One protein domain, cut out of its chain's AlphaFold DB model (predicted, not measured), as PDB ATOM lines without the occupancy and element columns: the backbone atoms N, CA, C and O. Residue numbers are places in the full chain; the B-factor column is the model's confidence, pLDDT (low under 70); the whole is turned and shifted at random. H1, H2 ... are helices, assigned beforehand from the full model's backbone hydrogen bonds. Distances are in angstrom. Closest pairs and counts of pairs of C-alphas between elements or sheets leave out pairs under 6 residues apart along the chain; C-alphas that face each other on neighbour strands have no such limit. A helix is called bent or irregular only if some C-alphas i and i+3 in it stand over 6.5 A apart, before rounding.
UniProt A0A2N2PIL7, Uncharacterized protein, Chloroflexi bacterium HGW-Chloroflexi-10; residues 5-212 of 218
ATOM      1  N   ALA A   5     170.421 143.582 193.279       72.00
ATOM      2  CA  ALA A   5     169.067 144.078 193.508       72.00
ATOM      3  C   ALA A   5     168.494 144.874 192.315       72.00
ATOM      4  O   ALA A   5     167.321 144.709 191.972       72.00
ATOM      5  N   ASN A   6     169.316 145.683 191.638       74.56
ATOM      6  CA  ASN A   6     168.888 146.468 190.474       74.56
ATOM      7  C   ASN A   6     168.630 145.568 189.261       74.56
ATOM      8  O   ASN A   6     167.654 145.773 188.542       74.56
ATOM      9  N   PHE A   7     169.441 144.523 189.092       74.38
ATOM     10  CA  PHE A   7     169.269 143.543 188.020       74.38
ATOM     11  C   PHE A   7     167.951 142.761 188.155       74.38
ATOM     12  O   PHE A   7     167.192 142.643 187.192       74.38
ATOM     13  N   LYS A   8     167.608 142.305 189.371       76.62
ATOM     14  CA  LYS A   8     166.323 141.625 189.629       76.62
ATOM     15  C   LYS A   8     165.116 142.526 189.341       76.62
ATOM     16  O   LYS A   8     164.119 142.061 188.786       76.62
ATOM     17  N   LYS A   9     165.192 143.811 189.706       77.38
ATOM     18  CA  LYS A   9     164.113 144.782 189.461       77.38
ATOM     19  C   LYS A   9     163.924 145.064 187.966       77.38
ATOM     20  O   LYS A   9     162.780 145.161 187.521       77.38
ATOM     21  N   ASP A  10     165.015 145.145 187.205       77.19
ATOM     22  CA  ASP A  10     164.971 145.371 185.756       77.19
ATOM     23  C   ASP A  10     164.357 144.177 185.005       77.19
ATOM     24  O   ASP A  10     163.418 144.348 184.226       77.19
ATOM     25  N   ILE A  11     164.773 142.945 185.333       79.56
ATOM     26  CA  ILE A  11     164.170 141.725 184.766       79.56
ATOM     27  C   ILE A  11     162.671 141.664 185.065       79.56
ATOM     28  O   ILE A  11     161.870 141.399 184.168       79.56
ATOM     29  N   ARG A  12     162.268 141.948 186.311       81.31
ATOM     30  CA  ARG A  12     160.851 141.930 186.696       81.31
ATOM     31  C   ARG A  12     160.031 142.933 185.881       81.31
ATOM     32  O   ARG A  12     158.943 142.591 185.429       81.31
ATOM     33  N   SER A  13     160.550 144.141 185.657       76.06
ATOM     34  CA  SER A  13     159.893 145.138 184.801       76.06
ATOM     35  C   SER A  13     159.831 144.677 183.343       76.06
ATOM     36  O   SER A  13     158.804 144.859 182.707       76.06
ATOM     37  N   LYS A  14     160.866 144.033 182.792       80.50
ATOM     38  CA  LYS A  14     160.840 143.499 181.413       80.50
ATOM     39  C   LYS A  14     159.792 142.399 181.222       80.50
ATOM     40  O   LYS A  14     159.082 142.409 180.220       80.50
ATOM     41  N   ILE A  15     159.640 141.507 182.200       84.56
ATOM     42  CA  ILE A  15     158.623 140.446 182.158       84.56
ATOM     43  C   ILE A  15     157.209 141.041 182.226       84.56
ATOM     44  O   ILE A  15     156.361 140.691 181.409       84.56
ATOM     45  N   ILE A  16     156.959 141.960 183.166       80.12
ATOM     46  CA  ILE A  16     155.626 142.552 183.373       80.12
ATOM     47  C   ILE A  16     155.254 143.515 182.235       80.12
ATOM     48  O   ILE A  16     154.137 143.475 181.732       80.12
ATOM     49  N   ASP A  17     156.182 144.360 181.792       76.94
ATOM     50  CA  ASP A  17     155.897 145.409 180.805       76.94
ATOM     51  C   ASP A  17     155.973 144.905 179.353       76.94
ATOM     52  O   ASP A  17     155.651 145.646 178.429       76.94
ATOM     53  N   GLY A  18     156.441 143.675 179.140       85.19
ATOM     54  CA  GLY A  18     156.613 143.074 177.821       85.19
ATOM     55  C   GLY A  18     155.806 141.793 177.666       85.19
ATOM     56  O   GLY A  18     154.768 141.767 177.008       85.19
ATOM     57  N   LEU A  19     156.272 140.719 178.302       89.94
ATOM     58  CA  LEU A  19     155.708 139.381 178.123       89.94
ATOM     59  C   LEU A  19     154.291 139.253 178.699       89.94
ATOM     60  O   LEU A  19     153.444 138.600 178.092       89.94
ATOM     61  N   ALA A  20     153.995 139.922 179.818       90.94
ATOM     62  CA  ALA A  20     152.643 139.909 180.375       90.94
ATOM     63  C   ALA A  20     151.620 140.591 179.450       90.94
ATOM     64  O   ALA A  20     150.467 140.176 179.435       90.94
ATOM     65  N   ILE A  21     152.033 141.576 178.642       91.75
ATOM     66  CA  ILE A  21     151.163 142.214 177.640       91.75
ATOM     67  C   ILE A  21     150.791 141.213 176.552       91.75
ATOM     68  O   ILE A  21     149.614 141.046 176.251       91.75
ATOM     69  N   VAL A  22     151.789 140.520 175.994       94.06
ATOM     70  CA  VAL A  22     151.578 139.484 174.970       94.06
ATOM     71  C   VAL A  22     150.596 138.435 175.480       94.06
ATOM     72  O   VAL A  22     149.601 138.133 174.822       94.06
ATOM     73  N   LEU A  23     150.860 137.924 176.685       94.50
ATOM     74  CA  LEU A  23     150.041 136.897 177.315       94.50
ATOM     75  C   LEU A  23     148.626 137.406 177.592       94.50
ATOM     76  O   LEU A  23     147.664 136.685 177.350       94.50
ATOM     77  N   PHE A  24     148.478 138.652 178.037       94.94
ATOM     78  CA  PHE A  24     147.174 139.261 178.269       94.94
ATOM     79  C   PHE A  24     146.364 139.443 176.982       94.94
ATOM     80  O   PHE A  24     145.177 139.134 176.967       94.94
ATOM     81  N   LEU A  25     146.985 139.898 175.890       94.75
ATOM     82  CA  LEU A  25     146.294 140.047 174.606       94.75
ATOM     83  C   LEU A  25     145.862 138.690 174.043       94.75
ATOM     84  O   LEU A  25     144.750 138.564 173.533       94.75
ATOM     85  N   TRP A  26     146.700 137.658 174.172       94.00
ATOM     86  CA  TRP A  26     146.299 136.285 173.860       94.00
ATOM     87  C   TRP A  26     145.175 135.786 174.758       94.00
ATOM     88  O   TRP A  26     144.238 135.179 174.251       94.00
ATOM     89  N   LEU A  27     145.230 136.066 176.060       95.19
ATOM     90  CA  LEU A  27     144.183 135.679 177.000       95.19
ATOM     91  C   LEU A  27     142.845 136.320 176.622       95.19
ATOM     92  O   LEU A  27     141.845 135.615 176.558       95.19
ATOM     93  N   ILE A  28     142.824 137.620 176.310       95.62
ATOM     94  CA  ILE A  28     141.614 138.307 175.835       95.62
ATOM     95  C   ILE A  28     141.103 137.654 174.553       95.62
ATOM     96  O   ILE A  28     139.936 137.275 174.494       95.62
ATOM     97  N   ALA A  29     141.959 137.493 173.540       93.69
ATOM     98  CA  ALA A  29     141.560 136.895 172.268       93.69
ATOM     99  C   ALA A  29     140.999 135.474 172.458       93.69
ATOM    100  O   ALA A  29     139.985 135.112 171.859       93.69
ATOM    101  N   TYR A  30     141.616 134.690 173.343       92.75
ATOM    102  CA  TYR A  30     141.179 133.344 173.681       92.75
ATOM    103  C   TYR A  30     139.839 133.334 174.425       92.75
ATOM    104  O   TYR A  30     138.957 132.562 174.062       92.75
ATOM    105  N   VAL A  31     139.650 134.210 175.418       94.94
ATOM    106  CA  VAL A  31     138.386 134.338 176.164       94.94
ATOM    107  C   VAL A  31     137.250 134.764 175.241       94.94
ATOM    108  O   VAL A  31     136.194 134.136 175.266       94.94
ATOM    109  N   ILE A  32     137.468 135.765 174.381       94.62
ATOM    110  CA  ILE A  32     136.470 136.209 173.398       94.62
ATOM    111  C   ILE A  32     136.030 135.037 172.516       94.62
ATOM    112  O   ILE A  32     134.835 134.854 172.281       94.62
ATOM    113  N   ARG A  33     136.984 134.222 172.055       89.56
ATOM    114  CA  ARG A  33     136.690 133.053 171.226       89.56
ATOM    115  C   ARG A  33     135.980 131.944 171.999       89.56
ATOM    116  O   ARG A  33     135.039 131.353 171.482       89.56
ATOM    117  N   LEU A  34     136.397 131.668 173.232       92.06
ATOM    118  CA  LEU A  34     135.750 130.667 174.079       92.06
ATOM    119  C   LEU A  34     134.299 131.061 174.369       92.06
ATOM    120  O   LEU A  34     133.427 130.200 174.338       92.06
ATOM    121  N   MET A  35     134.033 132.355 174.576       93.44
ATOM    122  CA  MET A  35     132.680 132.884 174.744       93.44
ATOM    123  C   MET A  35     131.866 132.880 173.446       93.44
ATOM    124  O   MET A  35     130.659 132.695 173.520       93.44
ATOM    125  N   GLN A  36     132.477 133.008 172.267       92.50
ATOM    126  CA  GLN A  36     131.752 132.946 170.989       92.50
ATOM    127  C   GLN A  36     131.034 131.595 170.784       92.50
ATOM    128  O   GLN A  36     129.883 131.570 170.354       92.50
ATOM    129  N   ILE A  37     131.681 130.479 171.150       90.31
ATOM    130  CA  ILE A  37     131.168 129.109 170.950       90.31
ATOM    131  C   ILE A  37     129.781 128.872 171.589       90.31
ATOM    132  O   ILE A  37     128.895 128.363 170.900       90.31
ATOM    133  N   PRO A  38     129.536 129.180 172.881       92.62
ATOM    134  CA  PRO A  38     128.216 128.991 173.473       92.62
ATOM    135  C   PRO A  38     127.153 129.911 172.863       92.62
ATOM    136  O   PRO A  38     126.025 129.456 172.689       92.62
ATOM    137  N   PHE A  39     127.491 131.154 172.490       91.38
ATOM    138  CA  PHE A  39     126.533 132.057 171.836       91.38
ATOM    139  C   PHE A  39     126.081 131.513 170.481       91.38
ATOM    140  O   PHE A  39     124.884 131.504 170.194       91.38
ATOM    141  N   GLU A  40     127.017 130.998 169.688       89.38
ATOM    142  CA  GLU A  40     126.718 130.351 168.413       89.38
ATOM    143  C   GLU A  40     125.834 129.114 168.591       89.38
ATOM    144  O   GLU A  40     124.803 128.988 167.935       89.38
ATOM    145  N   LYS A  41     126.185 128.227 169.531       92.06
ATOM    146  CA  LYS A  41     125.445 126.976 169.751       92.06
ATOM    147  C   LYS A  41     124.043 127.178 170.328       92.06
ATOM    148  O   LYS A  41     123.167 126.368 170.045       92.06
ATOM    149  N   GLN A  42     123.837 128.194 171.168       94.94
ATOM    150  CA  GLN A  42     122.553 128.409 171.850       94.94
ATOM    151  C   GLN A  42     121.595 129.305 171.064       94.94
ATOM    152  O   GLN A  42     120.390 129.068 171.085       94.94
ATOM    153  N   PHE A  43     122.110 130.332 170.387       92.44
ATOM    154  CA  PHE A  43     121.291 131.400 169.805       92.44
ATOM    155  C   PHE A  43     121.488 131.572 168.293       92.44
ATOM    156  O   PHE A  43     120.794 132.390 167.685       92.44
ATOM    157  N   GLY A  44     122.424 130.838 167.679       92.06
ATOM    158  CA  GLY A  44     122.750 130.949 166.257       92.06
ATOM    159  C   GLY A  44     123.222 132.351 165.852       92.06
ATOM    160  O   GLY A  44     123.756 133.115 166.662       92.06
ATOM    161  N   ASN A  45     122.986 132.709 164.587       90.94
ATOM    162  CA  ASN A  45     123.418 133.989 164.009       90.94
ATOM    163  C   ASN A  45     122.855 135.226 164.745       90.94
ATOM    164  O   ASN A  45     123.623 136.162 164.979       90.94
ATOM    165  N   PRO A  46     121.567 135.270 165.165       92.88
ATOM    166  CA  PRO A  46     121.049 136.409 165.927       92.88
ATOM    167  C   PRO A  46     121.797 136.642 167.245       92.88
ATOM    168  O   PRO A  46     122.089 137.786 167.596       92.88
ATOM    169  N   GLY A  47     122.160 135.574 167.963       92.75
ATOM    170  CA  GLY A  47     122.929 135.696 169.203       92.75
ATOM    171  C   GLY A  47     124.363 136.159 168.984       92.75
ATOM    172  O   GLY A  47     124.863 136.981 169.752       92.75
ATOM    173  N   GLN A  48     125.011 135.698 167.910       92.50
ATOM    174  CA  GLN A  48     126.335 136.193 167.527       92.50
ATOM    175  C   GLN A  48     126.314 137.693 167.193       92.50
ATOM    176  O   GLN A  48     127.265 138.398 167.527       92.50
ATOM    177  N   LEU A  49     125.231 138.201 166.592       93.81
ATOM    178  CA  LEU A  49     125.066 139.627 166.295       93.81
ATOM    179  C   LEU A  49     124.958 140.455 167.586       93.81
ATOM    180  O   LEU A  49     125.652 141.457 167.744       93.81
ATOM    181  N   VAL A  50     124.153 140.015 168.556       95.50
ATOM    182  CA  VAL A  50     124.071 140.690 169.867       95.50
ATOM    183  C   VAL A  50     125.426 140.667 170.581       95.50
ATOM    184  O   VAL A  50     125.862 141.685 171.124       95.50
ATOM    185  N   TYR A  51     126.129 139.531 170.537       95.38
ATOM    186  CA  TYR A  51     127.469 139.404 171.103       95.38
ATOM    187  C   TYR A  51     128.475 140.347 170.427       95.38
ATOM    188  O   TYR A  51     129.242 141.021 171.116       95.38
ATOM    189  N   SER A  52     128.444 140.459 169.095       95.38
ATOM    190  CA  SER A  52     129.343 141.337 168.344       95.38
ATOM    191  C   SER A  52     129.092 142.815 168.672       95.38
ATOM    192  O   SER A  52     130.051 143.545 168.932       95.38
ATOM    193  N   ILE A  53     127.833 143.248 168.798       96.69
ATOM    194  CA  ILE A  53     127.492 144.601 169.277       96.69
ATOM    195  C   ILE A  53     128.050 144.837 170.688       96.69
ATOM    196  O   ILE A  53     128.604 145.903 170.962       96.69
ATOM    197  N   GLY A  54     127.960 143.842 171.576       97.50
ATOM    198  CA  GLY A  54     128.562 143.905 172.909       97.50
ATOM    199  C   GLY A  54     130.081 144.104 172.861       97.50
ATOM    200  O   GLY A  54     130.611 144.984 173.542       97.50
ATOM    201  N   LEU A  55     130.782 143.348 172.009       97.19
ATOM    202  CA  LEU A  55     132.224 143.510 171.797       97.19
ATOM    203  C   LEU A  55     132.570 144.893 171.236       97.19
ATOM    204  O   LEU A  55     133.547 145.493 171.680       97.19
ATOM    205  N   LEU A  56     131.765 145.419 170.309       97.75
ATOM    206  CA  LEU A  56     131.946 146.761 169.759       97.75
ATOM    207  C   LEU A  56     131.778 147.838 170.839       97.75
ATOM    208  O   LEU A  56     132.610 148.738 170.939       97.75
ATOM    209  N   ALA A  57     130.749 147.728 171.682       98.06
ATOM    210  CA  ALA A  57     130.537 148.652 172.793       98.06
ATOM    211  C   ALA A  57     131.730 148.640 173.762       98.06
ATOM    212  O   ALA A  57     132.248 149.696 174.128       98.06
ATOM    213  N   VAL A  58     132.230 147.450 174.117       97.88
ATOM    214  CA  VAL A  58     133.443 147.304 174.936       97.88
ATOM    215  C   VAL A  58     134.653 147.920 174.228       97.88
ATOM    216  O   VAL A  58     135.393 148.685 174.846       97.88
ATOM    217  N   ALA A  59     134.843 147.665 172.932       97.75
ATOM    218  CA  ALA A  59     135.942 148.242 172.163       97.75
ATOM    219  C   ALA A  59     135.931 149.778 172.214       97.75
ATOM    220  O   ALA A  59     136.975 150.381 172.467       97.75
ATOM    221  N   ILE A  60     134.761 150.404 172.045       97.69
ATOM    222  CA  ILE A  60     134.593 151.864 172.078       97.69
ATOM    223  C   ILE A  60     134.860 152.421 173.481       97.69
ATOM    224  O   ILE A  60     135.619 153.379 173.607       97.69
ATOM    225  N   ILE A  61     134.331 151.799 174.540       97.69
ATOM    226  CA  ILE A  61     134.573 152.236 175.929       97.69
ATOM    227  C   ILE A  61     136.071 152.197 176.259       97.69
ATOM    228  O   ILE A  61     136.616 153.112 176.881       97.69
ATOM    229  N   PHE A  62     136.768 151.137 175.842       97.12
ATOM    230  CA  PHE A  62     138.214 151.034 176.027       97.12
ATOM    231  C   PHE A  62     138.964 152.066 175.171       97.12
ATOM    232  O   PHE A  62     139.929 152.666 175.651       97.12
ATOM    233  N   LEU A  63     138.511 152.333 173.944       96.38
ATOM    234  CA  LEU A  63     139.110 153.348 173.078       96.38
ATOM    235  C   LEU A  63     138.975 154.750 173.679       96.38
ATOM    236  O   LEU A  63     139.965 155.475 173.745       96.38
ATOM    237  N   GLU A  64     137.797 155.107 174.188       96.38
ATOM    238  CA  GLU A  64     137.556 156.374 174.879       96.38
ATOM    239  C   GLU A  64     138.487 156.515 176.092       96.38
ATOM    240  O   GLU A  64     139.229 157.495 176.220       96.38
ATOM    241  N   ARG A  65     138.565 155.478 176.939       94.56
ATOM    242  CA  ARG A  65     139.487 155.455 178.088       94.56
ATOM    243  C   ARG A  65     140.955 155.580 177.681       94.56
ATOM    244  O   ARG A  65     141.746 156.132 178.443       94.56
ATOM    245  N   SER A  66     141.333 155.123 176.488       94.94
ATOM    246  CA  SER A  66     142.698 155.275 175.967       94.94
ATOM    247  C   SER A  66     143.064 156.734 175.631       94.94
ATOM    248  O   SER A  66     144.249 157.092 175.598       94.94
ATOM    249  N   GLN A  67     142.069 157.600 175.415       93.62
ATOM    250  CA  GLN A  67     142.264 159.009 175.063       93.62
ATOM    251  C   GLN A  67     142.314 159.935 176.283       93.62
ATOM    252  O   GLN A  67     142.947 160.990 176.217       93.62
ATOM    253  N   VAL A  68     141.726 159.529 177.412       92.94
ATOM    254  CA  VAL A  68     141.683 160.336 178.639       92.94
ATOM    255  C   VAL A  68     143.101 160.645 179.144       92.94
ATOM    256  O   VAL A  68     143.848 159.759 179.565       92.94
ATOM    257  N   GLN A  69     143.466 161.933 179.148       89.25
ATOM    258  CA  GLN A  69     144.814 162.403 179.508       89.25
ATOM    259  C   GLN A  69     145.191 162.146 180.975       89.25
ATOM    260  O   GLN A  69     146.373 162.104 181.303       89.25
ATOM    261  N   ARG A  70     144.200 161.929 181.850       91.69
ATOM    262  CA  ARG A  70     144.407 161.614 183.274       91.69
ATOM    263  C   ARG A  70     145.142 160.286 183.486       91.69
ATOM    264  O   ARG A  70     145.779 160.103 184.522       91.69
ATOM    265  N   PHE A  71     145.046 159.351 182.542       90.38
ATOM    266  CA  PHE A  71     145.713 158.060 182.664       90.38
ATOM    267  C   PHE A  71     147.181 158.130 182.246       90.38
ATOM    268  O   PHE A  71     147.562 158.843 181.316       90.38
ATOM    269  N   SER A  72     148.007 157.313 182.906       92.06
ATOM    270  CA  SER A  72     149.404 157.136 182.512       92.06
ATOM    271  C   SER A  72     149.507 156.684 181.049       92.06
ATOM    272  O   SER A  72     148.653 155.946 180.553       92.06
ATOM    273  N   GLN A  73     150.579 157.085 180.358       90.75
ATOM    274  CA  GLN A  73     150.822 156.695 178.959       90.75
ATOM    275  C   GLN A  73     150.754 155.174 178.759       90.75
ATOM    276  O   GLN A  73     150.231 154.698 177.756       90.75
ATOM    277  N   MET A  74     151.221 154.422 179.757       89.88
ATOM    278  CA  MET A  74     151.151 152.968 179.774       89.88
ATOM    279  C   MET A  74     149.703 152.478 179.797       89.88
ATOM    280  O   MET A  74     149.306 151.734 178.910       89.88
ATOM    281  N   MET A  75     148.883 152.926 180.751       91.50
ATOM    282  CA  MET A  75     147.469 152.527 180.822       91.50
ATOM    283  C   MET A  75     146.709 152.866 179.539       91.50
ATOM    284  O   MET A  75     145.922 152.059 179.058       91.50
ATOM    285  N   ARG A  76     146.984 154.030 178.944       93.88
ATOM    286  CA  ARG A  76     146.385 154.432 177.665       93.88
ATOM    287  C   ARG A  76     146.728 153.457 176.543       93.88
ATOM    288  O   ARG A  76     145.845 153.059 175.792       93.88
ATOM    289  N   ALA A  77     147.983 153.029 176.468       94.19
ATOM    290  CA  ALA A  77     148.416 152.010 175.524       94.19
ATOM    291  C   ALA A  77     147.746 150.650 175.783       94.19
ATOM    292  O   ALA A  77     147.286 150.020 174.837       94.19
ATOM    293  N   TRP A  78     147.606 150.224 177.044       94.38
ATOM    294  CA  TRP A  78     146.872 149.002 177.403       94.38
ATOM    295  C   TRP A  78     145.415 149.032 176.941       94.38
ATOM    296  O   TRP A  78     144.955 148.084 176.305       94.38
ATOM    297  N   TYR A  79     144.707 150.129 177.214       96.06
ATOM    298  CA  TYR A  79     143.328 150.299 176.766       96.06
ATOM    299  C   TYR A  79     143.221 150.316 175.237       96.06
ATOM    300  O   TYR A  79     142.319 149.685 174.691       96.06
ATOM    301  N   GLY A  80     144.171 150.959 174.551       96.56
ATOM    302  CA  GLY A  80     144.258 150.952 173.092       96.56
ATOM    303  C   GLY A  80     144.449 149.548 172.518       96.56
ATOM    304  O   GLY A  80     143.678 149.129 171.661       96.56
ATOM    305  N   MET A  81     145.419 148.784 173.030       96.88
ATOM    306  CA  MET A  81     145.669 147.413 172.569       96.88
ATOM    307  C   MET A  81     144.464 146.499 172.812       96.88
ATOM    308  O   MET A  81     144.047 145.788 171.901       96.88
ATOM    309  N   ALA A  82     143.878 146.540 174.015       97.19
ATOM    310  CA  ALA A  82     142.699 145.741 174.343       97.19
ATOM    311  C   ALA A  82     141.514 146.095 173.431       97.19
ATOM    312  O   ALA A  82     140.900 145.203 172.851       97.19
ATOM    313  N   SER A  83     141.248 147.392 173.240       97.50
ATOM    314  CA  SER A  83     140.233 147.883 172.303       97.50
ATOM    315  C   SER A  83     140.464 147.358 170.882       97.50
ATOM    316  O   SER A  83     139.516 146.912 170.242       97.50
ATOM    317  N   GLY A  84     141.717 147.326 170.413       97.19
ATOM    318  CA  GLY A  84     142.069 146.810 169.089       97.19
ATOM    319  C   GLY A  84     141.737 145.326 168.924       97.19
ATOM    320  O   GLY A  84     141.217 144.930 167.883       97.19
ATOM    321  N   VAL A  85     141.962 144.512 169.965       97.25
ATOM    322  CA  VAL A  85     141.577 143.088 169.974       97.25
ATOM    323  C   VAL A  85     140.054 142.928 169.940       97.25
ATOM    324  O   VAL A  85     139.549 142.121 169.163       97.25
ATOM    325  N   PHE A  86     139.312 143.706 170.737       97.88
ATOM    326  CA  PHE A  86     137.845 143.665 170.738       97.88
ATOM    327  C   PHE A  86     137.248 144.116 169.399       97.88
ATOM    328  O   PHE A  86     136.357 143.451 168.876       97.88
ATOM    329  N   ALA A  87     137.761 145.204 168.820       97.56
ATOM    330  CA  ALA A  87     137.327 145.697 167.516       97.56
ATOM    331  C   ALA A  87     137.626 144.687 166.405       97.56
ATOM    332  O   ALA A  87     136.773 144.433 165.559       97.56
ATOM    333  N   TRP A  88     138.803 144.056 166.441       96.31
ATOM    334  CA  TRP A  88     139.137 142.983 165.512       96.31
ATOM    335  C   TRP A  88     138.175 141.796 165.638       96.31
ATOM    336  O   TRP A  88     137.656 141.308 164.634       96.31
ATOM    337  N   ALA A  89     137.891 141.354 166.866       95.38
ATOM    338  CA  ALA A  89     136.943 140.274 167.099       95.38
ATOM    339  C   ALA A  89     135.533 140.619 166.595       95.38
ATOM    340  O   ALA A  89     134.898 139.780 165.964       95.38
ATOM    341  N   PHE A  90     135.071 141.857 166.811       96.38
ATOM    342  CA  PHE A  90     133.815 142.352 166.248       96.38
ATOM    343  C   PHE A  90     133.800 142.251 164.718       96.38
ATOM    344  O   PHE A  90     132.883 141.648 164.163       96.38
ATOM    345  N   THR A  91     134.819 142.789 164.037       94.62
ATOM    346  CA  THR A  91     134.910 142.752 162.568       94.62
ATOM    347  C   THR A  91     134.893 141.321 162.044       94.62
ATOM    348  O   THR A  91     134.181 141.032 161.086       94.62
ATOM    349  N   ARG A  92     135.616 140.413 162.707       92.38
ATOM    350  CA  ARG A  92     135.679 139.000 162.329       92.38
ATOM    351  C   ARG A  92     134.351 138.267 162.521       92.38
ATOM    352  O   ARG A  92     133.911 137.561 161.622       92.38
ATOM    353  N   ILE A  93     133.682 138.456 163.653       92.25
ATOM    354  CA  ILE A  93     132.371 137.834 163.890       92.25
ATOM    355  C   ILE A  93     131.335 138.408 162.914       92.25
ATOM    356  O   ILE A  93     130.541 137.669 162.339       92.25
ATOM    357  N   SER A  94     131.368 139.719 162.659       92.50
ATOM    358  CA  SER A  94     130.473 140.360 161.690       92.50
ATOM    359  C   SER A  94     130.665 139.826 160.268       92.50
ATOM    360  O   SER A  94     129.682 139.697 159.533       92.50
ATOM    361  N   SER A  95     131.905 139.522 159.870       90.75
ATOM    362  CA  SER A  95     132.188 138.936 158.558       90.75
ATOM    363  C   SER A  95     131.724 137.484 158.465       90.75
ATOM    364  O   SER A  95     131.145 137.110 157.449       90.75
ATOM    365  N   GLU A  96     131.895 136.703 159.540       89.00
ATOM    366  CA  GLU A  96     131.405 135.318 159.634       89.00
ATOM    367  C   GLU A  96     129.869 135.268 159.495       89.00
ATOM    368  O   GLU A  96     129.353 134.516 158.671       89.00
ATOM    369  N   ILE A  97     129.136 136.138 160.205       89.00
ATOM    370  CA  ILE A  97     127.664 136.229 160.122       89.00
ATOM    371  C   ILE A  97     127.197 136.596 158.708       89.00
ATOM    372  O   ILE A  97     126.207 136.056 158.216       89.00
ATOM    373  N   SER A  98     127.888 137.538 158.064       86.44
ATOM    374  CA  SER A  98     127.492 138.056 156.749       86.44
ATOM    375  C   SER A  98     127.935 137.159 155.590       86.44
ATOM    376  O   SER A  98     127.622 137.475 154.446       86.44
ATOM    377  N   GLN A  99     128.684 136.083 155.867       83.94
ATOM    378  CA  GLN A  99     129.344 135.248 154.856       83.94
ATOM    379  C   GLN A  99     130.212 136.072 153.888       83.94
ATOM    380  O   GLN A  99     130.358 135.741 152.713       83.94
ATOM    381  N   ILE A 100     130.772 137.183 154.381       82.50
ATOM    382  CA  ILE A 100     131.659 138.047 153.607       82.50
ATOM    383  C   ILE A 100     133.087 137.646 153.940       82.50
ATOM    384  O   ILE A 100     133.529 137.801 155.078       82.50
ATOM    385  N   ASP A 101     133.837 137.200 152.941       81.12
ATOM    386  CA  ASP A 101     135.253 136.918 153.129       81.12
ATOM    387  C   ASP A 101     136.048 138.211 153.373       81.12
ATOM    388  O   ASP A 101     136.086 139.152 152.571       81.12
ATOM    389  N   LEU A 102     136.782 138.251 154.487       80.81
ATOM    390  CA  LEU A 102     137.678 139.370 154.813       80.81
ATOM    391  C   LEU A 102     138.865 139.503 153.843       80.81
ATOM    392  O   LEU A 102     139.587 140.499 153.895       80.81
ATOM    393  N   SER A 103     139.070 138.520 152.964       80.19
ATOM    394  CA  SER A 103     140.124 138.483 151.946       80.19
ATOM    395  C   SER A 103     139.676 138.938 150.554       80.19
ATOM    396  O   SER A 103     140.506 138.961 149.645       80.19
ATOM    397  N   THR A 104     138.403 139.303 150.357       85.56
ATOM    398  CA  THR A 104     137.914 139.832 149.072       85.56
ATOM    399  C   THR A 104     138.596 141.160 148.713       85.56
ATOM    400  O   THR A 104     139.002 141.924 149.591       85.56
ATOM    401  N   TYR A 105     138.676 141.483 147.416       87.75
ATOM    402  CA  TYR A 105     139.241 142.748 146.922       87.75
ATOM    403  C   TYR A 105     138.633 143.987 147.603       87.75
ATOM    404  O   TYR A 105     139.369 144.903 147.962       87.75
ATOM    405  N   SER A 106     137.320 143.996 147.858       87.56
ATOM    406  CA  SER A 106     136.638 145.084 148.573       87.56
ATOM    407  C   SER A 106     137.173 145.271 149.998       87.56
ATOM    408  O   SER A 106     137.462 146.394 150.407       87.56
ATOM    409  N   SER A 107     137.374 144.174 150.732       88.31
ATOM    410  CA  SER A 107     137.926 144.179 152.093       88.31
ATOM    411  C   SER A 107     139.373 144.680 152.111       88.31
ATOM    412  O   SER A 107     139.756 145.444 152.996       88.31
ATOM    413  N   LEU A 108     140.164 144.325 151.092       90.50
ATOM    414  CA  LEU A 108     141.533 144.812 150.919       90.50
ATOM    415  C   LEU A 108     141.569 146.319 150.617       90.50
ATOM    416  O   LEU A 108     142.378 147.033 151.205       90.50
ATOM    417  N   LEU A 109     140.676 146.824 149.759       92.69
ATOM    418  CA  LEU A 109     140.555 148.262 149.489       92.69
ATOM    419  C   LEU A 109     140.170 149.044 150.751       92.69
ATOM    420  O   LEU A 109     140.761 150.089 151.025       92.69
ATOM    421  N   ILE A 110     139.236 148.518 151.551       92.50
ATOM    422  CA  ILE A 110     138.858 149.103 152.845       92.50
ATOM    423  C   ILE A 110     140.057 149.114 153.799       92.50
ATOM    424  O   ILE A 110     140.324 150.141 154.422       92.50
ATOM    425  N   LEU A 111     140.815 148.017 153.886       93.19
ATOM    426  CA  LEU A 111     142.013 147.953 154.721       93.19
ATOM    427  C   LEU A 111     143.067 148.979 154.283       93.19
ATOM    428  O   LEU A 111     143.630 149.664 155.135       93.19
ATOM    429  N   ILE A 112     143.320 149.118 152.976       94.88
ATOM    430  CA  ILE A 112     144.247 150.129 152.444       94.88
ATOM    431  C   ILE A 112     143.754 151.534 152.791       94.88
ATOM    432  O   ILE A 112     144.537 152.348 153.275       94.88
ATOM    433  N   MET A 113     142.465 151.821 152.596       96.38
ATOM    434  CA  MET A 113     141.875 153.118 152.926       96.38
ATOM    435  C   MET A 113     142.029 153.441 154.418       96.38
ATOM    436  O   MET A 113     142.538 154.505 154.768       96.38
ATOM    437  N   ILE A 114     141.652 152.513 155.302       94.94
ATOM    438  CA  ILE A 114     141.795 152.660 156.758       94.94
ATOM    439  C   ILE A 114     143.272 152.828 157.139       94.94
ATOM    440  O   ILE A 114     143.610 153.712 157.927       94.94
ATOM    441  N   GLY A 115     144.164 152.034 156.544       95.50
ATOM    442  CA  GLY A 115     145.606 152.113 156.760       95.50
ATOM    443  C   GLY A 115     146.193 153.465 156.352       95.50
ATOM    444  O   GLY A 115     146.986 154.031 157.101       95.50
ATOM    445  N   LEU A 116     145.764 154.023 155.217       95.25
ATOM    446  CA  LEU A 116     146.169 155.354 154.759       95.25
ATOM    447  C   LEU A 116     145.647 156.457 155.683       95.25
ATOM    448  O   LEU A 116     146.420 157.338 156.059       95.25
ATOM    449  N   ILE A 117     144.376 156.394 156.097       94.62
ATOM    450  CA  ILE A 117     143.799 157.342 157.065       94.62
ATOM    451  C   ILE A 117     144.618 157.323 158.359       94.62
ATOM    452  O   ILE A 117     145.051 158.369 158.844       94.62
ATOM    453  N   ILE A 118     144.901 156.131 158.886       94.94
ATOM    454  CA  ILE A 118     145.710 155.956 160.094       94.94
ATOM    455  C   ILE A 118     147.127 156.490 159.882       94.94
ATOM    456  O   ILE A 118     147.625 157.198 160.753       94.94
ATOM    457  N   ALA A 119     147.764 156.213 158.742       94.06
ATOM    458  CA  ALA A 119     149.112 156.687 158.432       94.06
ATOM    459  C   ALA A 119     149.195 158.222 158.371       94.06
ATOM    460  O   ALA A 119     150.147 158.809 158.892       94.06
ATOM    461  N   VAL A 120     148.187 158.880 157.786       94.81
ATOM    462  CA  VAL A 120     148.090 160.348 157.735       94.81
ATOM    463  C   VAL A 120     147.898 160.931 159.135       94.81
ATOM    464  O   VAL A 120     148.586 161.885 159.512       94.81
ATOM    465  N   LEU A 121     147.005 160.343 159.934       93.69
ATOM    466  CA  LEU A 121     146.719 160.815 161.290       93.69
ATOM    467  C   LEU A 121     147.836 160.483 162.294       93.69
ATOM    468  O   LEU A 121     147.953 161.154 163.324       93.69
ATOM    469  N   TRP A 122     148.688 159.500 161.980       94.19
ATOM    470  CA  TRP A 122     149.705 158.931 162.870       94.19
ATOM    471  C   TRP A 122     150.626 159.969 163.506       94.19
ATOM    472  O   TRP A 122     150.948 159.875 164.689       94.19
ATOM    473  N   ARG A 123     151.062 160.963 162.721       83.62
ATOM    474  CA  ARG A 123     151.997 161.999 163.186       83.62
ATOM    475  C   ARG A 123     151.316 163.222 163.794       83.62
ATOM    476  O   ARG A 123     151.965 163.923 164.561       83.62
ATOM    477  N   LYS A 124     150.070 163.517 163.412       82.88
ATOM    478  CA  LYS A 124     149.434 164.808 163.717       82.88
ATOM    479  C   LYS A 124     148.504 164.759 164.922       82.88
ATOM    480  O   LYS A 124     148.582 165.640 165.767       82.88
ATOM    481  N   GLU A 125     147.641 163.750 165.006       85.31
ATOM    482  CA  GLU A 125     146.499 163.780 165.936       85.31
ATOM    483  C   GLU A 125     146.366 162.509 166.774       85.31
ATOM    484  O   GLU A 125     145.724 162.503 167.828       85.31
ATOM    485  N   LEU A 126     147.000 161.416 166.344       86.06
ATOM    486  CA  LEU A 126     146.862 160.148 167.033       86.06
ATOM    487  C   LEU A 126     147.695 160.131 168.316       86.06
ATOM    488  O   LEU A 126     148.920 160.016 168.295       86.06
ATOM    489  N   SER A 127     147.015 160.205 169.456       91.94
ATOM    490  CA  SER A 127     147.652 159.956 170.747       91.94
ATOM    491  C   SER A 127     148.063 158.481 170.905       91.94
ATOM    492  O   SER A 127     147.575 157.612 170.181       91.94
ATOM    493  N   LEU A 128     148.951 158.177 171.862       92.25
ATOM    494  CA  LEU A 128     149.517 156.828 172.045       92.25
ATOM    495  C   LEU A 128     148.454 155.711 172.108       92.25
ATOM    496  O   LEU A 128     148.652 154.659 171.516       92.25
ATOM    497  N   GLY A 129     147.322 155.926 172.789       93.69
ATOM    498  CA  GLY A 129     146.251 154.921 172.909       93.69
ATOM    499  C   GLY A 129     145.678 154.484 171.551       93.69
ATOM    500  O   GLY A 129     145.825 153.317 171.182       93.69
ATOM    501  N   PRO A 130     145.100 155.410 170.767       95.44
ATOM    502  CA  PRO A 130     144.666 155.160 169.394       95.44
ATOM    503  C   PRO A 130     145.741 154.573 168.466       95.44
ATOM    504  O   PRO A 130     145.397 153.794 167.581       95.44
ATOM    505  N   GLN A 131     147.030 154.893 168.658       96.06
ATOM    506  CA  GLN A 131     148.110 154.315 167.834       96.06
ATOM    507  C   GLN A 131     148.216 152.811 168.059       96.06
ATOM    508  O   GLN A 131     148.295 152.032 167.109       96.06
ATOM    509  N   PHE A 132     148.158 152.398 169.324       96.38
ATOM    510  CA  PHE A 132     148.179 150.993 169.691       96.38
ATOM    511  C   PHE A 132     146.898 150.255 169.291       96.38
ATOM    512  O   PHE A 132     146.984 149.119 168.831       96.38
ATOM    513  N   PHE A 133     145.736 150.909 169.389       97.25
ATOM    514  CA  PHE A 133     144.480 150.393 168.836       97.25
ATOM    515  C   PHE A 133     144.605 150.087 167.343       97.25
ATOM    516  O   PHE A 133     144.376 148.957 166.914       97.25
ATOM    517  N   ALA A 134     145.020 151.091 166.569       96.62
ATOM    518  CA  ALA A 134     145.145 151.011 165.125       96.62
ATOM    519  C   ALA A 134     146.120 149.910 164.702       96.62
ATOM    520  O   ALA A 134     145.821 149.129 163.801       96.62
ATOM    521  N   LEU A 135     147.267 149.819 165.376       96.31
ATOM    522  CA  LEU A 135     148.282 148.832 165.048       96.31
ATOM    523  C   LEU A 135     147.815 147.408 165.348       96.31
ATOM    524  O   LEU A 135     147.956 146.548 164.485       96.31
ATOM    525  N   VAL A 136     147.220 147.159 166.521       96.81
ATOM    526  CA  VAL A 136     146.647 145.844 166.841       96.81
ATOM    527  C   VAL A 136     145.578 145.481 165.814       96.81
ATOM    528  O   VAL A 136     145.642 144.408 165.223       96.81
ATOM    529  N   PHE A 137     144.633 146.381 165.541       96.62
ATOM    530  CA  PHE A 137     143.549 146.130 164.594       96.62
ATOM    531  C   PHE A 137     144.064 145.802 163.180       96.62
ATOM    532  O   PHE A 137     143.738 144.744 162.637       96.62
ATOM    533  N   ILE A 138     144.928 146.656 162.614       96.25
ATOM    534  CA  ILE A 138     145.503 146.456 161.274       96.25
ATOM    535  C   ILE A 138     146.318 145.167 161.217       96.25
ATOM    536  O   ILE A 138     146.180 144.411 160.260       96.25
ATOM    537  N   MET A 139     147.161 144.896 162.217       96.00
ATOM    538  CA  MET A 139     148.020 143.712 162.205       96.00
ATOM    539  C   MET A 139     147.213 142.421 162.126       96.00
ATOM    540  O   MET A 139     147.557 141.546 161.338       96.00
ATOM    541  N   ASN A 140     146.113 142.299 162.873       94.56
ATOM    542  CA  ASN A 140     145.280 141.102 162.756       94.56
ATOM    543  C   ASN A 140     144.656 140.964 161.374       94.56
ATOM    544  O   ASN A 140     144.654 139.864 160.819       94.56
ATOM    545  N   TRP A 141     144.164 142.071 160.815       94.44
ATOM    546  CA  TRP A 141     143.554 142.058 159.493       94.44
ATOM    547  C   TRP A 141     144.565 141.657 158.419       94.44
ATOM    548  O   TRP A 141     144.302 140.750 157.629       94.44
ATOM    549  N   VAL A 142     145.762 142.249 158.449       94.44
ATOM    550  CA  VAL A 142     146.876 141.880 157.565       94.44
ATOM    551  C   VAL A 142     147.241 140.407 157.739       94.44
ATOM    552  O   VAL A 142     147.413 139.712 156.743       94.44
ATOM    553  N   GLY A 143     147.318 139.913 158.977       92.94
ATOM    554  CA  GLY A 143     147.624 138.512 159.265       92.94
ATOM    555  C   GLY A 143     146.615 137.542 158.649       92.94
ATOM    556  O   GLY A 143     147.021 136.544 158.055       92.94
ATOM    557  N   VAL A 144     145.316 137.849 158.741       91.38
ATOM    558  CA  VAL A 144     144.264 137.031 158.116       91.38
ATOM    559  C   VAL A 144     144.341 137.096 156.601       91.38
ATOM    560  O   VAL A 144     144.360 136.048 155.970       91.38
ATOM    561  N   ILE A 145     144.450 138.286 156.005       91.50
ATOM    562  CA  ILE A 145     144.571 138.411 154.546       91.50
ATOM    563  C   ILE A 145     145.784 137.623 154.052       91.50
ATOM    564  O   ILE A 145     145.656 136.811 153.142       91.50
ATOM    565  N   PHE A 146     146.946 137.813 154.671       92.56
ATOM    566  CA  PHE A 146     148.172 137.146 154.252       92.56
ATOM    567  C   PHE A 146     148.048 135.617 154.325       92.56
ATOM    568  O   PHE A 146     148.377 134.931 153.356       92.56
ATOM    569  N   TYR A 147     147.502 135.085 155.424       92.00
ATOM    570  CA  TYR A 147     147.242 133.652 155.558       92.00
ATOM    571  C   TYR A 147     146.237 133.144 154.514       92.00
ATOM    572  O   TYR A 147     146.513 132.153 153.839       92.00
ATOM    573  N   THR A 148     145.100 133.821 154.332       90.38
ATOM    574  CA  THR A 148     144.057 133.386 153.392       90.38
ATOM    575  C   THR A 148     144.560 133.382 151.953       90.38
ATOM    576  O   THR A 148     144.314 132.428 151.219       90.38
ATOM    577  N   TRP A 149     145.323 134.401 151.551       90.00
ATOM    578  CA  TRP A 149     145.927 134.457 150.219       90.00
ATOM    579  C   TRP A 149     146.909 133.304 149.989       90.00
ATOM    580  O   TRP A 149     146.850 132.650 148.947       90.00
ATOM    581  N   LEU A 150     147.768 132.997 150.966       91.06
ATOM    582  CA  LEU A 150     148.654 131.836 150.875       91.06
ATOM    583  C   LEU A 150     147.874 130.512 150.850       91.06
ATOM    584  O   LEU A 150     148.233 129.623 150.078       91.06
ATOM    585  N   SER A 151     146.803 130.390 151.640       89.50
ATOM    586  CA  SER A 151     145.922 129.213 151.667       89.50
ATOM    587  C   SER A 151     145.293 128.949 150.297       89.50
ATOM    588  O   SER A 151     145.431 127.846 149.765       89.50
ATOM    589  N   ILE A 152     144.715 129.976 149.666       88.94
ATOM    590  CA  ILE A 152     144.128 129.881 148.320       88.94
ATOM    591  C   ILE A 152     145.183 129.423 147.303       88.94
ATOM    592  O   ILE A 152     144.951 128.473 146.553       88.94
ATOM    593  N   LEU A 153     146.374 130.034 147.318       89.38
ATOM    594  CA  LEU A 153     147.476 129.666 146.418       89.38
ATOM    595  C   LEU A 153     147.992 128.240 146.669       89.38
ATOM    596  O   LEU A 153     148.384 127.544 145.731       89.38
ATOM    597  N   SER A 154     147.965 127.769 147.919       89.50
ATOM    598  CA  SER A 154     148.396 126.413 148.281       89.50
ATOM    599  C   SER A 154     147.511 125.306 147.712       89.50
ATOM    600  O   SER A 154     147.988 124.183 147.532       89.50
ATOM    601  N   GLY A 155     146.253 125.621 147.387       88.19
ATOM    602  CA  GLY A 155     145.356 124.713 146.678       88.19
ATOM    603  C   GLY A 155     145.775 124.467 145.226       88.19
ATOM    604  O   GLY A 155     145.420 123.439 144.660       88.19
ATOM    605  N   TRP A 156     146.547 125.381 144.626       87.56
ATOM    606  CA  TRP A 156     146.912 125.325 143.206       87.56
ATOM    607  C   TRP A 156     148.240 124.604 142.962       87.56
ATOM    608  O   TRP A 156     148.416 123.971 141.924       87.56
ATOM    609  N   ASN A 157     149.201 124.699 143.892       89.75
ATOM    610  CA  ASN A 157     150.518 124.075 143.740       89.75
ATOM    611  C   ASN A 157     151.135 123.686 145.095       89.75
ATOM    612  O   ASN A 157     151.069 124.435 146.072       89.75
ATOM    613  N   ILE A 158     151.824 122.542 145.127       89.38
ATOM    614  CA  ILE A 158     152.580 122.049 146.288       89.38
ATOM    615  C   ILE A 158     153.645 123.052 146.775       89.38
ATOM    616  O   ILE A 158     153.897 123.151 147.973       89.38
ATOM    617  N   ILE A 159     154.230 123.849 145.873       89.88
ATOM    618  CA  ILE A 159     155.228 124.874 146.216       89.88
ATOM    619  C   ILE A 159     154.617 125.928 147.153       89.88
ATOM    620  O   ILE A 159     155.233 126.301 148.150       89.88
ATOM    621  N   PHE A 160     153.379 126.362 146.894       89.00
ATOM    622  CA  PHE A 160     152.688 127.339 147.741       89.00
ATOM    623  C   PHE A 160     152.302 126.763 149.106       89.00
ATOM    624  O   PHE A 160     152.328 127.478 150.106       89.00
ATOM    625  N   ARG A 161     152.042 125.454 149.188       87.00
ATOM    626  CA  ARG A 161     151.871 124.771 150.477       87.00
ATOM    627  C   ARG A 161     153.142 124.848 151.326       87.00
ATOM    628  O   ARG A 161     153.062 125.150 152.514       87.00
ATOM    629  N   ASN A 162     154.314 124.648 150.723       91.38
ATOM    630  CA  ASN A 162     155.588 124.805 151.428       91.38
ATOM    631  C   ASN A 162     155.838 126.259 151.857       91.38
ATOM    632  O   ASN A 162     156.412 126.482 152.921       91.38
ATOM    633  N   LEU A 163     155.364 127.245 151.085       93.56
ATOM    634  CA  LEU A 163     155.457 128.663 151.453       93.56
ATOM    635  C   LEU A 163     154.636 129.014 152.702       93.56
ATOM    636  O   LEU A 163     155.103 129.824 153.504       93.56
ATOM    637  N   ILE A 164     153.476 128.382 152.929       91.44
ATOM    638  CA  ILE A 164     152.720 128.544 154.187       91.44
ATOM    639  C   ILE A 164     153.582 128.119 155.375       91.44
ATOM    640  O   ILE A 164     153.793 128.911 156.296       91.44
ATOM    641  N   TYR A 165     154.136 126.904 155.336       92.44
ATOM    642  CA  TYR A 165     154.981 126.397 156.419       92.44
ATOM    643  C   TYR A 165     156.248 127.234 156.597       92.44
ATOM    644  O   TYR A 165     156.601 127.568 157.727       92.44
ATOM    645  N   LEU A 166     156.894 127.639 155.498       95.12
ATOM    646  CA  LEU A 166     158.051 128.531 155.535       95.12
ATOM    647  C   LEU A 166     157.705 129.855 156.226       95.12
ATOM    648  O   LEU A 166     158.444 130.285 157.105       95.12
ATOM    649  N   SER A 167     156.560 130.462 155.893       95.50
ATOM    650  CA  SER A 167     156.101 131.693 156.544       95.50
ATOM    651  C   SER A 167     155.875 131.499 158.048       95.50
ATOM    652  O   SER A 167     156.239 132.368 158.840       95.50
ATOM    653  N   GLY A 168     155.359 130.334 158.458       94.44
ATOM    654  CA  GLY A 168     155.217 129.951 159.861       94.44
ATOM    655  C   GLY A 168     156.563 129.813 160.573       94.44
ATOM    656  O   GLY A 168     156.739 130.358 161.661       94.44
ATOM    657  N   PHE A 169     157.548 129.151 159.956       96.44
ATOM    658  CA  PHE A 169     158.901 129.040 160.513       96.44
ATOM    659  C   PHE A 169     159.612 130.396 160.592       96.44
ATOM    660  O   PHE A 169     160.245 130.693 161.607       96.44
ATOM    661  N   CYS A 170     159.463 131.253 159.578       97.00
ATOM    662  CA  CYS A 170     159.939 132.633 159.631       97.00
ATOM    663  C   CYS A 170     159.292 133.393 160.796       97.00
ATOM    664  O   CYS A 170     159.995 134.081 161.536       97.00
ATOM    665  N   ALA A 171     157.983 133.235 161.011       96.94
ATOM    666  CA  ALA A 171     157.289 133.865 162.128       96.94
ATOM    667  C   ALA A 171     157.800 133.368 163.492       96.94
ATOM    668  O   ALA A 171     158.015 134.193 164.376       96.94
ATOM    669  N   ILE A 172     158.079 132.066 163.651       97.19
ATOM    670  CA  ILE A 172     158.718 131.511 164.863       97.19
ATOM    671  C   ILE A 172     160.092 132.148 165.088       97.19
ATOM    672  O   ILE A 172     160.399 132.581 166.199       97.19
ATOM    673  N   LEU A 173     160.914 132.245 164.042       97.56
ATOM    674  CA  LEU A 173     162.239 132.851 164.134       97.56
ATOM    675  C   LEU A 173     162.149 134.318 164.575       97.56
ATOM    676  O   LEU A 173     162.825 134.714 165.526       97.56
ATOM    677  N   PHE A 174     161.275 135.117 163.957       97.38
ATOM    678  CA  PHE A 174     161.066 136.512 164.356       97.38
ATOM    679  C   PHE A 174     160.454 136.647 165.752       97.38
ATOM    680  O   PHE A 174     160.790 137.584 166.472       97.38
ATOM    681  N   PHE A 175     159.600 135.711 166.168       96.75
ATOM    682  CA  PHE A 175     159.029 135.679 167.512       96.75
ATOM    683  C   PHE A 175     160.124 135.468 168.567       96.75
ATOM    684  O   PHE A 175     160.211 136.229 169.533       96.75
ATOM    685  N   LEU A 176     161.017 134.496 168.347       96.44
ATOM    686  CA  LEU A 176     162.156 134.229 169.229       96.44
ATOM    687  C   LEU A 176     163.148 135.398 169.254       96.44
ATOM    688  O   LEU A 176     163.581 135.805 170.334       96.44
ATOM    689  N   LEU A 177     163.463 135.985 168.094       96.31
ATOM    690  CA  LEU A 177     164.294 137.190 168.015       96.31
ATOM    691  C   LEU A 177     163.644 138.380 168.727       96.31
ATOM    692  O   LEU A 177     164.342 139.135 169.398       96.31
ATOM    693  N   GLY A 178     162.321 138.530 168.632       95.19
ATOM    694  CA  GLY A 178     161.561 139.555 169.342       95.19
ATOM    695  C   GLY A 178     161.667 139.395 170.856       95.19
ATOM    696  O   GLY A 178     161.989 140.356 171.551       95.19
ATOM    697  N   ILE A 179     161.487 138.176 171.375       93.81
ATOM    698  CA  ILE A 179     161.673 137.881 172.805       93.81
ATOM    699  C   ILE A 179     163.114 138.165 173.230       93.81
ATOM    700  O   ILE A 179     163.343 138.832 174.237       93.81
ATOM    701  N   TRP A 180     164.098 137.703 172.462       93.75
ATOM    702  CA  TRP A 180     165.510 137.946 172.751       93.75
ATOM    703  C   TRP A 180     165.839 139.449 172.781       93.75
ATOM    704  O   TRP A 180     166.454 139.943 173.733       93.75
ATOM    705  N   TYR A 181     165.345 140.206 171.797       92.94
ATOM    706  CA  TYR A 181     165.510 141.656 171.709       92.94
ATOM    707  C   TYR A 181     164.857 142.394 172.890       92.94
ATOM    708  O   TYR A 181     165.410 143.390 173.372       92.94
ATOM    709  N   LEU A 182     163.734 141.873 173.404       91.12
ATOM    710  CA  LEU A 182     163.025 142.397 174.577       91.12
ATOM    711  C   LEU A 182     163.913 142.424 175.829       91.12
ATOM    712  O   LEU A 182     163.855 143.357 176.634       91.12
ATOM    713  N   PHE A 183     164.753 141.404 176.010       88.69
ATOM    714  CA  PHE A 183     165.597 141.298 177.199       88.69
ATOM    715  C   PHE A 183     166.878 142.135 177.110       88.69
ATOM    716  O   PHE A 183     167.302 142.701 178.124       88.69
ATOM    717  N   ILE A 184     167.471 142.237 175.916       87.56
ATOM    718  CA  ILE A 184     168.807 142.824 175.732       87.56
ATOM    719  C   ILE A 184     168.766 144.325 175.462       87.56
ATOM    720  O   ILE A 184     169.543 145.067 176.053       87.56
ATOM    721  N   ARG A 185     167.898 144.777 174.551       86.69
ATOM    722  CA  ARG A 185     168.005 146.117 173.945       86.69
ATOM    723  C   ARG A 185     166.989 147.124 174.462       86.69
ATOM    724  O   ARG A 185     167.127 148.310 174.181       86.69
ATOM    725  N   THR A 186     165.944 146.681 175.155       81.94
ATOM    726  CA  THR A 186     164.819 147.563 175.476       81.94
ATOM    727  C   THR A 186     165.019 148.274 176.808       81.94
ATOM    728  O   THR A 186     164.898 147.680 177.878       81.94
ATOM    729  N   GLU A 187     165.289 149.576 176.730       81.88
ATOM    730  CA  GLU A 187     165.458 150.448 177.899       81.88
ATOM    731  C   GLU A 187     164.134 151.150 178.257       81.88
ATOM    732  O   GLU A 187     163.748 151.264 179.425       81.88
ATOM    733  N   TRP A 188     163.357 151.546 177.244       84.19
ATOM    734  CA  TRP A 188     162.149 152.353 177.420       84.19
ATOM    735  C   TRP A 188     160.911 151.464 177.576       84.19
ATOM    736  O   TRP A 188     160.731 150.475 176.863       84.19
ATOM    737  N   ARG A 189     160.006 151.824 178.497       85.50
ATOM    738  CA  ARG A 189     158.747 151.078 178.711       85.50
ATOM    739  C   ARG A 189     157.872 151.054 177.460       85.50
ATOM    740  O   ARG A 189     157.364 150.006 177.099       85.50
ATOM    741  N   ILE A 190     157.760 152.181 176.761       87.69
ATOM    742  CA  ILE A 190     156.935 152.290 175.548       87.69
ATOM    743  C   ILE A 190     157.480 151.385 174.439       87.69
ATOM    744  O   ILE A 190     156.710 150.669 173.811       87.69
ATOM    745  N   GLN A 191     158.803 151.351 174.238       90.56
ATOM    746  CA  GLN A 191     159.442 150.459 173.260       90.56
ATOM    747  C   GLN A 191     159.125 148.981 173.534       90.56
ATOM    748  O   GLN A 191     158.869 148.232 172.595       90.56
ATOM    749  N   ARG A 192     159.068 148.572 174.812       91.38
ATOM    750  CA  ARG A 192     158.653 147.212 175.198       91.38
ATOM    751  C   ARG A 192     157.212 146.910 174.798       91.38
ATOM    752  O   ARG A 192     156.953 145.811 174.329       91.38
ATOM    753  N   MET A 193     156.309 147.885 174.907       92.19
ATOM    754  CA  MET A 193     154.914 147.722 174.479       92.19
ATOM    755  C   MET A 193     154.790 147.582 172.955       92.19
ATOM    756  O   MET A 193     154.068 146.709 172.489       92.19
ATOM    757  N   TRP A 194     155.538 148.371 172.171       94.31
ATOM    758  CA  TRP A 194     155.589 148.205 170.707       94.31
ATOM    759  C   TRP A 194     156.070 146.814 170.315       94.31
ATOM    760  O   TRP A 194     155.444 146.140 169.501       94.31
ATOM    761  N   LEU A 195     157.171 146.373 170.923       95.06
ATOM    762  CA  LEU A 195     157.733 145.053 170.679       95.06
ATOM    763  C   LEU A 195     156.768 143.939 171.105       95.06
ATOM    764  O   LEU A 195     156.633 142.951 170.393       95.06
ATOM    765  N   ALA A 196     156.055 144.111 172.223       94.44
ATOM    766  CA  ALA A 196     155.049 143.159 172.678       94.44
ATOM    767  C   ALA A 196     153.944 142.955 171.634       94.44
ATOM    768  O   ALA A 196     153.530 141.824 171.417       94.44
ATOM    769  N   ILE A 197     153.507 143.998 170.926       95.62
ATOM    770  CA  ILE A 197     152.485 143.818 169.886       95.62
ATOM    771  C   ILE A 197     153.031 143.045 168.691       95.62
ATOM    772  O   ILE A 197     152.337 142.179 168.172       95.62
ATOM    773  N   TRP A 198     154.281 143.290 168.292       96.81
ATOM    774  CA  TRP A 198     154.929 142.488 167.251       96.81
ATOM    775  C   TRP A 198     155.053 141.019 167.655       96.81
ATOM    776  O   TRP A 198     154.712 140.140 166.870       96.81
ATOM    777  N   ILE A 199     155.489 140.747 168.887       96.44
ATOM    778  CA  ILE A 199     155.572 139.384 169.427       96.44
ATOM    779  C   ILE A 199     154.178 138.748 169.454       96.44
ATOM    780  O   ILE A 199     154.017 137.603 169.043       96.44
ATOM    781  N   TRP A 200     153.162 139.490 169.887       96.06
ATOM    782  CA  TRP A 200     151.783 139.024 169.899       96.06
ATOM    783  C   TRP A 200     151.260 138.705 168.496       96.06
ATOM    784  O   TRP A 200     150.719 137.623 168.301       96.06
ATOM    785  N   PHE A 201     151.475 139.592 167.523       96.19
ATOM    786  CA  PHE A 201     151.088 139.405 166.123       96.19
ATOM    787  C   PHE A 201     151.772 138.190 165.488       96.19
ATOM    788  O   PHE A 201     151.124 137.359 164.858       96.19
ATOM    789  N   LEU A 202     153.086 138.046 165.679       96.75
ATOM    790  CA  LEU A 202     153.818 136.872 165.201       96.75
ATOM    791  C   LEU A 202     153.285 135.606 165.868       96.75
ATOM    792  O   LEU A 202     153.074 134.592 165.213       96.75
ATOM    793  N   GLY A 203     153.003 135.693 167.163       95.00
ATOM    794  CA  GLY A 203     152.403 134.627 167.937       95.00
ATOM    795  C   GLY A 203     151.015 134.203 167.439       95.00
ATOM    796  O   GLY A 203     150.756 133.009 167.287       95.00
ATOM    797  N   THR A 204     150.119 135.153 167.159       92.94
ATOM    798  CA  THR A 204     148.797 134.853 166.588       92.94
ATOM    799  C   THR A 204     148.921 134.267 165.185       92.94
ATOM    800  O   THR A 204     148.252 133.278 164.895       92.94
ATOM    801  N   TYR A 205     149.835 134.784 164.357       94.38
ATOM    802  CA  TYR A 205     150.107 134.256 163.018       94.38
ATOM    803  C   TYR A 205     150.644 132.813 163.036       94.38
ATOM    804  O   TYR A 205     150.187 131.977 162.260       94.38
ATOM    805  N   ILE A 206     151.545 132.472 163.964       94.75
ATOM    806  CA  ILE A 206     151.984 131.081 164.198       94.75
ATOM    807  C   ILE A 206     150.772 130.194 164.520       94.75
ATOM    808  O   ILE A 206     150.645 129.094 163.978       94.75
ATOM    809  N   GLY A 207     149.852 130.689 165.355       91.44
ATOM    810  CA  GLY A 207     148.586 130.016 165.640       91.44
ATOM    811  C   GLY A 207     147.718 129.809 164.393       91.44
ATOM    812  O   GLY A 207     147.094 128.756 164.262       91.44
ATOM    813  N   TYR A 208     147.700 130.760 163.454       88.88
ATOM    814  CA  TYR A 208     146.974 130.611 162.184       88.88
ATOM    815  C   TYR A 208     147.578 129.486 161.341       88.88
ATOM    816  O   TYR A 208     146.844 128.634 160.854       88.88
ATOM    817  N   VAL A 209     148.908 129.458 161.219       90.56
ATOM    818  CA  VAL A 209     149.619 128.512 160.349       90.56
ATOM    819  C   VAL A 209     149.602 127.079 160.885       90.56
ATOM    820  O   VAL A 209     149.324 126.158 160.123       90.56
ATOM    821  N   PHE A 210     149.913 126.869 162.167       90.44
ATOM    822  CA  PHE A 210     150.146 125.517 162.702       90.44
ATOM    823  C   PHE A 210     148.975 124.934 163.486       90.44
ATOM    824  O   PHE A 210     148.816 123.718 163.532       90.44
ATOM    825  N   LEU A 211     148.180 125.780 164.140       83.19
ATOM    826  CA  LEU A 211     147.123 125.331 165.049       83.19
ATOM    827  C   LEU A 211     145.727 125.484 164.443       83.19
ATOM    828  O   LEU A 211     144.748 125.188 165.128       83.19
ATOM    829  N   ASN A 212     145.623 126.002 163.208       73.81
ATOM    830  CA  ASN A 212     144.366 126.469 162.617       73.81
ATOM    831  C   ASN A 212     143.534 127.222 163.656       73.81
ATOM    832  O   ASN A 212     142.325 127.028 163.804       73.81
TER     833      ASN A 212
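Overview. This is residues 5 to 212 of the 218 residues of an uncharacterized protein of Chloroflexi bacterium HGW-Chloroflexi-10 (UniProt A0A2N2PIL7). Long helices make a bundle with H2, H4 and H6 in its middle; bent H1 folds back along one side, and H3 and H5 pack on the outside. The printed part has 208 residues with six named helices, H1 to H6, no named strand: all helix. It is compact, radius of gyration of the C-alphas 18.1 A, spanning 55 by 41 by 38 A.

Along the chain. H1, residues 5 to 67, was assigned as one helix by its hydrogen bonds but is bent, C-alphas 42 and 45 being 9.7 A apart. Its arms are H1a, residues 5 to 42, 53.6 A from C-alpha 5 at (169.067, 144.078, 193.508), and H1b, residues 45 to 67, 33.2 A. H2 is residues 73 to 98, H3 105 to 121, H4 128 to 154, H5 158 to 184, 39.5 A, and H6 189 to 211, ending at C-alpha (147.123, 125.331, 165.049).

Arrangement. H1a, with residues 14 to 26 alone, touches H6 at a steep tilt of 43 degrees; closest C-alphas Val 22 and Trp 200, 5.1 A. H1b and H2 form a hairpin. The hub, H4, touches five helices, among them H3 at Ala 134 and Ile 118, closest C-alphas, 7.1 A. Every O i to N i+4 pair is within hydrogen-bond range in H1b and H2 to H6; in H1a, 30 of 34.

Size, cuts and confidence. The farthest C-alphas, Ala 5 and Trp 156, are 58.1 A apart. The printed part has no cut, no link is long, and no printed residue is under 70 in pLDDT.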